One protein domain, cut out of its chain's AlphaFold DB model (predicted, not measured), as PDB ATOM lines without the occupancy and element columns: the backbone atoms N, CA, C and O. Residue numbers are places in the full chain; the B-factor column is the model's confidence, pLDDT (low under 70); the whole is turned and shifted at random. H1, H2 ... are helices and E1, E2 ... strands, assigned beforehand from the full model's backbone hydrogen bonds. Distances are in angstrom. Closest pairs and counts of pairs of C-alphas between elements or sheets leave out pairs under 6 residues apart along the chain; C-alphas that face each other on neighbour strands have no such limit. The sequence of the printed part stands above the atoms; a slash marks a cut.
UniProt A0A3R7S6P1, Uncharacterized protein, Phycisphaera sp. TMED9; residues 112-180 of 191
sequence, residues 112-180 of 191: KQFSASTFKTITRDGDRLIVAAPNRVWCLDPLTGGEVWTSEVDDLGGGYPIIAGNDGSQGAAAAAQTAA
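What this domain is: This is residues 112 to 180 of the 191 residues of an uncharacterized protein of Phycisphaera sp. TMED9 (UniProt A0A3R7S6P1). A twisted wall of four antiparallel strands, E1 E2 E3 E4, forms a meander, each strand the antiparallel neighbour of the one before; beyond E1's edge, helix H1 sticks out free. The printed part has 69 residues, four named strands then one named helix, class mixed, with under half of the residues in named elements. It is only just compact, close to loose, with radius of gyration of the C-alphas 13.2 A and spans of 36 by 31 by 17 A.

Where its parts are: Find C-alpha 121 at (21.007, 51.499, 297.666); E1 runs from there to residue 125, 12.9 A. Next come E2, residues 128 to 133, 16.5 A; E3, 136 to 140, 13.0 A; and E4, 147 to 152, 14.0 A. H1, residues 171 to 180, 13.9 A, ends at C-alpha 180, (31.987, 37.219, 286.970).

How they stand to each other: Look for three hairpins, with these atoms within hydrogen-bond range: E1 and E2, N 123 and O 130, 2.9 A; E2 and E3, N 131 and O 138, 2.9 A; E3 and E4, N 137 and O 151, 2.8 A. H1, with every O i to N i+4 pair within range, is not on the sheet.

The domain as a whole: The farthest C-alphas, Val 148 and Ala 180, are 37.2 A apart. The printed part has no cut; E4 to H1 is a long link. pLDDT is under 70 at residues 112 to 119, 155 to 160 and 165 to 180.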
ATOM      1  N   LYS A 112      26.974  70.793 300.379       54.00
ATOM      2  CA  LYS A 112      26.193  70.169 299.290       54.00
ATOM      3  C   LYS A 112      27.067  69.634 298.148       54.00
ATOM      4  O   LYS A 112      26.723  68.630 297.534       54.00
ATOM      5  N   GLN A 113      28.200  70.287 297.882       49.72
ATOM      6  CA  GLN A 113      29.147  69.883 296.837       49.72
ATOM      7  C   GLN A 113      29.903  68.591 297.199       49.72
ATOM      8  O   GLN A 113      30.240  67.809 296.315       49.72
ATOM      9  N   PHE A 114      30.149  68.361 298.493       51.72
ATOM     10  CA  PHE A 114      30.950  67.237 298.988       51.72
ATOM     11  C   PHE A 114      30.108  66.020 299.383       51.72
ATOM     12  O   PHE A 114      30.613  64.904 299.373       51.72
ATOM     13  N   SER A 115      28.819  66.213 299.682       51.22
ATOM     14  CA  SER A 115      27.908  65.149 300.131       51.22
ATOM     15  C   SER A 115      26.971  64.635 299.026       51.22
ATOM     16  O   SER A 115      25.918  64.054 299.287       51.22
ATOM     17  N   ALA A 116      27.335  64.841 297.757       53.38
ATOM     18  CA  ALA A 116      26.665  64.207 296.627       53.38
ATOM     19  C   ALA A 116      27.070  62.725 296.558       53.38
ATOM     20  O   ALA A 116      27.757  62.302 295.624       53.38
ATOM     21  N   SER A 117      26.665  61.932 297.557       54.91
ATOM     22  CA  SER A 117      26.801  60.482 297.465       54.91
ATOM     23  C   SER A 117      26.120  60.034 296.179       54.91
ATOM     24  O   SER A 117      24.920  60.235 295.971       54.91
ATOM     25  N   THR A 118      26.937  59.521 295.267       61.84
ATOM     26  CA  THR A 118      26.542  59.321 293.872       61.84
ATOM     27  C   THR A 118      25.655  58.091 293.720       61.84
ATOM     28  O   THR A 118      24.852  58.033 292.789       61.84
ATOM     29  N   PHE A 119      25.738  57.159 294.668       66.12
ATOM     30  CA  PHE A 119      24.999  55.911 294.640       66.12
ATOM     31  C   PHE A 119      24.145  55.769 295.894       66.12
ATOM     32  O   PHE A 119      24.592  56.008 297.018       66.12
ATOM     33  N   LYS A 120      22.889  55.398 295.658       79.06
ATOM     34  CA  LYS A 120      21.914  55.045 296.680       79.06
ATOM     35  C   LYS A 120      21.627  53.563 296.545       79.06
ATOM     36  O   LYS A 120      21.507  53.073 295.421       79.06
ATOM     37  N   THR A 121      21.492  52.876 297.663       83.19
ATOM     38  CA  THR A 121      21.007  51.499 297.666       83.19
ATOM     39  C   THR A 121      19.513  51.491 297.922       83.19
ATOM     40  O   THR A 121      18.975  52.367 298.604       83.19
ATOM     41  N   ILE A 122      18.834  50.528 297.308       87.81
ATOM     42  CA  ILE A 122      17.395  50.339 297.441       87.81
ATOM     43  C   ILE A 122      17.109  48.881 297.764       87.81
ATOM     44  O   ILE A 122      17.750  47.976 297.229       87.81
ATOM     45  N   THR A 123      16.133  48.657 298.631       88.81
ATOM     46  CA  THR A 123      15.533  47.343 298.846       88.81
ATOM     47  C   THR A 123      14.045  47.520 299.031       88.81
ATOM     48  O   THR A 123      13.584  48.496 299.625       88.81
ATOM     49  N   ARG A 124      13.285  46.559 298.525       88.06
ATOM     50  CA  ARG A 124      11.888  46.427 298.908       88.06
ATOM     51  C   ARG A 124      11.838  45.659 300.226       88.06
ATOM     52  O   ARG A 124      12.638  44.746 300.426       88.06
ATOM     53  N   ASP A 125      10.949  46.068 301.112       84.94
ATOM     54  CA  ASP A 125      10.649  45.367 302.353       84.94
ATOM     55  C   ASP A 125       9.126  45.283 302.471       84.94
ATOM     56  O   ASP A 125       8.465  46.223 302.915       84.94
ATOM     57  N   GLY A 126       8.552  44.206 301.928       84.00
ATOM     58  CA  GLY A 126       7.108  43.987 301.915       84.00
ATOM     59  C   GLY A 126       6.329  45.083 301.175       84.00
ATOM     60  O   GLY A 126       6.298  45.118 299.940       84.00
ATOM     61  N   ASP A 127       5.654  45.945 301.939       86.62
ATOM     62  CA  ASP A 127       4.816  47.054 301.465       86.62
ATOM     63  C   ASP A 127       5.535  48.416 301.477       86.62
ATOM     64  O   ASP A 127       4.912  49.457 301.227       86.62
ATOM     65  N   ARG A 128       6.840  48.429 301.762       89.94
ATOM     66  CA  ARG A 128       7.672  49.635 301.796       89.94
ATOM     67  C   ARG A 128       8.889  49.506 300.894       89.94
ATOM     68  O   ARG A 128       9.400  48.419 300.625       89.94
ATOM     69  N   LEU A 129       9.360  50.653 300.420       91.00
ATOM     70  CA  LEU A 129      10.601  50.772 299.669       91.00
ATOM     71  C   LEU A 129      11.616  51.535 300.520       91.00
ATOM     72  O   LEU A 129      11.414  52.707 300.832       91.00
ATOM     73  N   ILE A 130      12.705  50.870 300.895       91.44
ATOM     74  CA  ILE A 130      13.763  51.454 301.719       91.44
ATOM     75  C   ILE A 130      14.904  51.909 300.823       91.44
ATOM     76  O   ILE A 130      15.366  51.181 299.940       91.44
ATOM     77  N   VAL A 131      15.362  53.129 301.070       89.31
ATOM     78  CA  VAL A 131      16.405  53.803 300.308       89.31
ATOM     79  C   VAL A 131      17.467  54.274 301.276       89.31
ATOM     80  O   VAL A 131      17.159  55.036 302.188       89.31
ATOM     81  N   ALA A 132      18.720  53.897 301.053       84.81
ATOM     82  CA  ALA A 132      19.821  54.348 301.888       84.81
ATOM     83  C   ALA A 132      20.853  55.142 301.083       84.81
ATOM     84  O   ALA A 132      21.248  54.785 299.968       84.81
ATOM     85  N   ALA A 133      21.294  56.240 301.684       80.81
ATOM     86  CA  ALA A 133      22.491  56.982 301.332       80.81
ATOM     87  C   ALA A 133      23.399  57.075 302.575       80.81
ATOM     88  O   ALA A 133      22.927  56.870 303.692       80.81
ATOM     89  N   PRO A 134      24.689  57.410 302.410       75.88
ATOM     90  CA  PRO A 134      25.656  57.433 303.509       75.88
ATOM     91  C   PRO A 134      25.314  58.347 304.689       75.88
ATOM     92  O   PRO A 134      25.920  58.205 305.737       75.88
ATOM     93  N   ASN A 135      24.403  59.305 304.529       79.19
ATOM     94  CA  ASN A 135      24.028  60.262 305.572       79.19
ATOM     95  C   ASN A 135      22.530  60.249 305.909       79.19
ATOM     96  O   ASN A 135      22.062  61.065 306.704       79.19
ATOM     97  N   ARG A 136      21.738  59.412 305.229       84.25
ATOM     98  CA  ARG A 136      20.280  59.444 305.354       84.25
ATOM     99  C   ARG A 136      19.637  58.182 304.809       84.25
ATOM    100  O   ARG A 136      20.040  57.660 303.769       84.25
ATOM    101  N   VAL A 137      18.573  57.761 305.470       88.56
ATOM    102  CA  VAL A 137      17.683  56.689 305.035       88.56
ATOM    103  C   VAL A 137      16.292  57.275 304.797       88.56
ATOM    104  O   VAL A 137      15.841  58.164 305.523       88.56
ATOM    105  N   TRP A 138      15.616  56.793 303.761       91.94
ATOM    106  CA  TRP A 138      14.238  57.142 303.439       91.94
ATOM    107  C   TRP A 138      13.403  55.881 303.297       91.94
ATOM    108  O   TRP A 138      13.874  54.856 302.799       91.94
ATOM    109  N   CYS A 139      12.139  56.000 303.674       93.69
ATOM    110  CA  CYS A 139      11.114  55.023 303.378       93.69
ATOM    111  C   CYS A 139      10.083  55.657 302.459       93.69
ATOM    112  O   CYS A 139       9.506  56.699 302.777       93.69
ATOM    113  N   LEU A 140       9.882  55.019 301.314       93.75
ATOM    114  CA  LEU A 140       8.955  55.449 300.289       93.75
ATOM    115  C   LEU A 140       7.810  54.443 300.171       93.75
ATOM    116  O   LEU A 140       7.986  53.235 300.366       93.75
ATOM    117  N   ASP A 141       6.642  54.948 299.801       92.12
ATOM    118  CA  ASP A 141       5.551  54.133 299.290       92.12
ATOM    119  C   ASP A 141       5.938  53.617 297.887       92.12
ATOM    120  O   ASP A 141       6.202  54.423 296.990       92.12
ATOM    121  N   PRO A 142       5.986  52.291 297.661       90.94
ATOM    122  CA  PRO A 142       6.376  51.721 296.374       90.94
ATOM    123  C   PRO A 142       5.420  52.081 295.225       90.94
ATOM    124  O   PRO A 142       5.851  52.112 294.072       90.94
ATOM    125  N   LEU A 143       4.142  52.359 295.497       90.62
ATOM    126  CA  LEU A 143       3.146  52.639 294.459       90.62
ATOM    127  C   LEU A 143       3.179  54.087 293.986       90.62
ATOM    128  O   LEU A 143       3.000  54.351 292.797       90.62
ATOM    129  N   THR A 144       3.396  55.014 294.915       90.06
ATOM    130  CA  THR A 144       3.323  56.455 294.645       90.06
ATOM    131  C   THR A 144       4.693  57.125 294.593       90.06
ATOM    132  O   THR A 144       4.822  58.208 294.025       90.06
ATOM    133  N   GLY A 145       5.715  56.510 295.194       90.12
ATOM    134  CA  GLY A 145       7.001  57.149 295.462       90.12
ATOM    135  C   GLY A 145       6.929  58.201 296.574       90.12
ATOM    136  O   GLY A 145       7.884  58.957 296.754       90.12
ATOM    137  N   GLY A 146       5.806  58.287 297.296       91.94
ATOM    138  CA  GLY A 146       5.610  59.233 298.389       91.94
ATOM    139  C   GLY A 146       6.519  58.920 299.573       91.94
ATOM    140  O   GLY A 146       6.668  57.764 299.957       91.94
ATOM    141  N   GLU A 147       7.128  59.948 300.159       93.69
ATOM    142  CA  GLU A 147       7.958  59.787 301.351       93.69
ATOM    143  C   GLU A 147       7.079  59.539 302.581       93.69
ATOM    144  O   GLU A 147       6.219  60.354 302.916       93.69
ATOM    145  N   VAL A 148       7.293  58.402 303.242       93.31
ATOM    146  CA  VAL A 148       6.592  58.017 304.472       93.31
ATOM    147  C   VAL A 148       7.354  58.532 305.687       93.31
ATOM    148  O   VAL A 148       6.764  59.105 306.600       93.31
ATOM    149  N   TRP A 149       8.671  58.321 305.701       93.75
ATOM    150  CA  TRP A 149       9.564  58.845 306.727       93.75
ATOM    151  C   TRP A 149      10.997  58.960 306.208       93.75
ATOM    152  O   TRP A 149      11.398  58.296 305.247       93.75
ATOM    153  N   THR A 150      11.791  59.774 306.899       91.25
ATOM    154  CA  THR A 150      13.235  59.880 306.701       91.25
ATOM    155  C   THR A 150      13.954  59.904 308.046       91.25
ATOM    156  O   THR A 150      13.425  60.420 309.028       91.25
ATOM    157  N   SER A 151      15.154  59.329 308.085       89.69
ATOM    158  CA  SER A 151      16.055  59.398 309.231       89.69
ATOM    159  C   SER A 151      17.438  59.804 308.762       89.69
ATOM    160  O   SER A 151      17.967  59.250 307.797       89.69
ATOM    161  N   GLU A 152      18.034  60.757 309.463       85.38
ATOM    162  CA  GLU A 152      19.449  61.075 309.313       85.38
ATOM    163  C   GLU A 152      20.273  59.964 309.960       85.38
ATOM    164  O   GLU A 152      19.838  59.338 310.930       85.38
ATOM    165  N   VAL A 153      21.417  59.665 309.351       76.44
ATOM    166  CA  VAL A 153      22.379  58.721 309.910       76.44
ATOM    167  C   VAL A 153      23.706  59.440 309.960       76.44
ATOM    168  O   VAL A 153      24.280  59.767 308.919       76.44
ATOM    169  N   ASP A 154      24.163  59.694 311.175       71.38
ATOM    170  CA  ASP A 154      25.464  60.286 311.411       71.38
ATOM    171  C   ASP A 154      26.534  59.190 311.368       71.38
ATOM    172  O   ASP A 154      26.325  58.065 311.821       71.38
ATOM    173  N   ASP A 155      27.697  59.533 310.817       64.12
ATOM    174  CA  ASP A 155      28.939  58.783 311.024       64.12
ATOM    175  C   ASP A 155      28.990  57.324 310.508       64.12
ATOM    176  O   ASP A 155      29.644  56.457 311.084       64.12
ATOM    177  N   LEU A 156      28.419  57.041 309.327       61.47
ATOM    178  CA  LEU A 156      28.580  55.744 308.628       61.47
ATOM    179  C   LEU A 156      30.011  55.457 308.103       61.47
ATOM    180  O   LEU A 156      30.210  54.533 307.315       61.47
ATOM    181  N   GLY A 157      31.015  56.242 308.505       58.41
ATOM    182  CA  GLY A 157      32.435  55.951 308.262       58.41
ATOM    183  C   GLY A 157      32.900  56.000 306.801       58.41
ATOM    184  O   GLY A 157      34.031  55.623 306.518       58.41
ATOM    185  N   GLY A 158      32.062  56.481 305.876       55.84
ATOM    186  CA  GLY A 158      32.376  56.534 304.447       55.84
ATOM    187  C   GLY A 158      32.323  55.152 303.792       55.84
ATOM    188  O   GLY A 158      33.301  54.416 303.759       55.84
ATOM    189  N   GLY A 159      31.174  54.807 303.214       63.09
ATOM    190  CA  GLY A 159      30.972  53.545 302.504       63.09
ATOM    191  C   GLY A 159      29.601  53.480 301.834       63.09
ATOM    192  O   GLY A 159      28.772  54.377 302.003       63.09
ATOM    193  N   TYR A 160      29.363  52.426 301.052       67.88
ATOM    194  CA  TYR A 160      28.051  52.171 300.460       67.88
ATOM    195  C   TYR A 160      27.147  51.477 301.486       67.88
ATOM    196  O   TYR A 160      27.511  50.404 301.967       67.88
ATOM    197  N   PRO A 161      25.980  52.049 301.828       71.00
ATOM    198  CA  PRO A 161      25.090  51.427 302.797       71.00
ATOM    199  C   PRO A 161      24.508  50.128 302.235       71.00
ATOM    200  O   PRO A 161      23.913  50.115 301.158       71.00
ATOM    201  N   ILE A 162      24.651  49.039 302.984       74.12
ATOM    202  CA  ILE A 162      24.032  47.738 302.709       74.12
ATOM    203  C   ILE A 162      22.745  47.662 303.538       74.12
ATOM    204  O   ILE A 162      22.757  47.899 304.742       74.12
ATOM    205  N   ILE A 163      21.629  47.345 302.891       77.69
ATOM    206  CA  ILE A 163      20.301  47.218 303.500       77.69
ATOM    207  C   ILE A 163      19.888  45.745 303.502       77.69
ATOM    208  O   ILE A 163      19.409  45.225 302.495       77.69
ATOM    209  N   ALA A 164      20.048  45.056 304.624       75.25
ATOM    210  CA  ALA A 164      19.502  43.712 304.772       75.25
ATOM    211  C   ALA A 164      17.973  43.798 304.937       75.25
ATOM    212  O   ALA A 164      17.490  44.175 305.998       75.25
ATOM    213  N   GLY A 165      17.227  43.503 303.870       67.81
ATOM    214  CA  GLY A 165      15.765  43.395 303.884       67.81
ATOM    215  C   GLY A 165      15.302  41.948 303.715       67.81
ATOM    216  O   GLY A 165      16.052  41.110 303.204       67.81
ATOM    217  N   ASN A 166      14.055  41.663 304.095       65.62
ATOM    218  CA  ASN A 166      13.479  40.315 304.008       65.62
ATOM    219  C   ASN A 166      13.311  39.817 302.560       65.62
ATOM    220  O   ASN A 166      13.274  38.611 302.325       65.62
ATOM    221  N   ASP A 167      13.273  40.731 301.587       63.53
ATOM    222  CA  ASP A 167      12.953  40.428 300.187       63.53
ATOM    223  C   ASP A 167      14.202  40.214 299.300       63.53
ATOM    224  O   ASP A 167      14.100  40.103 298.077       63.53
ATOM    225  N   GLY A 168      15.398  40.135 299.895       53.66
ATOM    226  CA  GLY A 168      16.564  39.499 299.268       53.66
ATOM    227  C   GLY A 168      17.283  40.251 298.134       53.66
ATOM    228  O   GLY A 168      18.132  39.653 297.470       53.66
ATOM    229  N   SER A 169      17.049  41.546 297.896       55.75
ATOM    230  CA  SER A 169      17.705  42.248 296.769       55.75
ATOM    231  C   SER A 169      19.199  42.571 296.968       55.75
ATOM    232  O   SER A 169      19.851  43.024 296.029       55.75
ATOM    233  N   GLN A 170      19.784  42.289 298.138       52.59
ATOM    234  CA  GLN A 170      21.239  42.388 298.369       52.59
ATOM    235  C   GLN A 170      22.042  41.288 297.649       52.59
ATOM    236  O   GLN A 170      23.244  41.438 297.433       52.59
ATOM    237  N   GLY A 171      21.397  40.186 297.253       50.19
ATOM    238  CA  GLY A 171      22.076  39.058 296.613       50.19
ATOM    239  C   GLY A 171      22.560  39.342 295.190       50.19
ATOM    240  O   GLY A 171      23.496  38.696 294.741       50.19
ATOM    241  N   ALA A 172      21.975  40.307 294.472       53.94
ATOM    242  CA  ALA A 172      22.222  40.465 293.035       53.94
ATOM    243  C   ALA A 172      23.600  41.065 292.703       53.94
ATOM    244  O   ALA A 172      24.247  40.608 291.765       53.94
ATOM    245  N   ALA A 173      24.080  42.047 293.474       48.34
ATOM    246  CA  ALA A 173      25.394  42.655 293.239       48.34
ATOM    247  C   ALA A 173      26.542  41.721 293.667       48.34
ATOM    248  O   ALA A 173      27.514  41.566 292.932       48.34
ATOM    249  N   ALA A 174      26.388  41.033 294.805       49.09
ATOM    250  CA  ALA A 174      27.344  40.026 295.262       49.09
ATOM    251  C   ALA A 174      27.355  38.788 294.344       49.09
ATOM    252  O   ALA A 174      28.424  38.340 293.942       49.09
ATOM    253  N   ALA A 175      26.188  38.281 293.923       53.41
ATOM    254  CA  ALA A 175      26.102  37.146 293.001       53.41
ATOM    255  C   ALA A 175      26.614  37.481 291.594       53.41
ATOM    256  O   ALA A 175      27.217  36.619 290.961       53.41
ATOM    257  N   ALA A 176      26.434  38.713 291.104       54.78
ATOM    258  CA  ALA A 176      27.009  39.143 289.828       54.78
ATOM    259  C   ALA A 176      28.544  39.188 289.878       54.78
ATOM    260  O   ALA A 176      29.199  38.780 288.921       54.78
ATOM    261  N   GLN A 177      29.119  39.626 291.001       56.31
ATOM    262  CA  GLN A 177      30.568  39.646 291.188       56.31
ATOM    263  C   GLN A 177      31.144  38.228 291.333       56.31
ATOM    264  O   GLN A 177      32.109  37.892 290.651       56.31
ATOM    265  N   THR A 178      30.490  37.352 292.103       60.44
ATOM    266  CA  THR A 178      30.873  35.932 292.193       60.44
ATOM    267  C   THR A 178      30.709  35.199 290.854       60.44
ATOM    268  O   THR A 178      31.561  34.393 290.490       60.44
ATOM    269  N   ALA A 179      29.662  35.492 290.075       62.53
ATOM    270  CA  ALA A 179      29.470  34.906 288.746       62.53
ATOM    271  C   ALA A 179      30.522  35.397 287.736       62.53
ATOM    272  O   ALA A 179      31.006  34.607 286.924       62.53
ATOM    273  N   ALA A 180      30.919  36.671 287.803       63.69
ATOM    274  CA  ALA A 180      31.987  37.219 286.970       63.69
ATOM    275  C   ALA A 180      33.358  36.602 287.309       63.69
ATOM    276  O   ALA A 180      34.116  36.252 286.405       63.69
TER     277      ALA A 180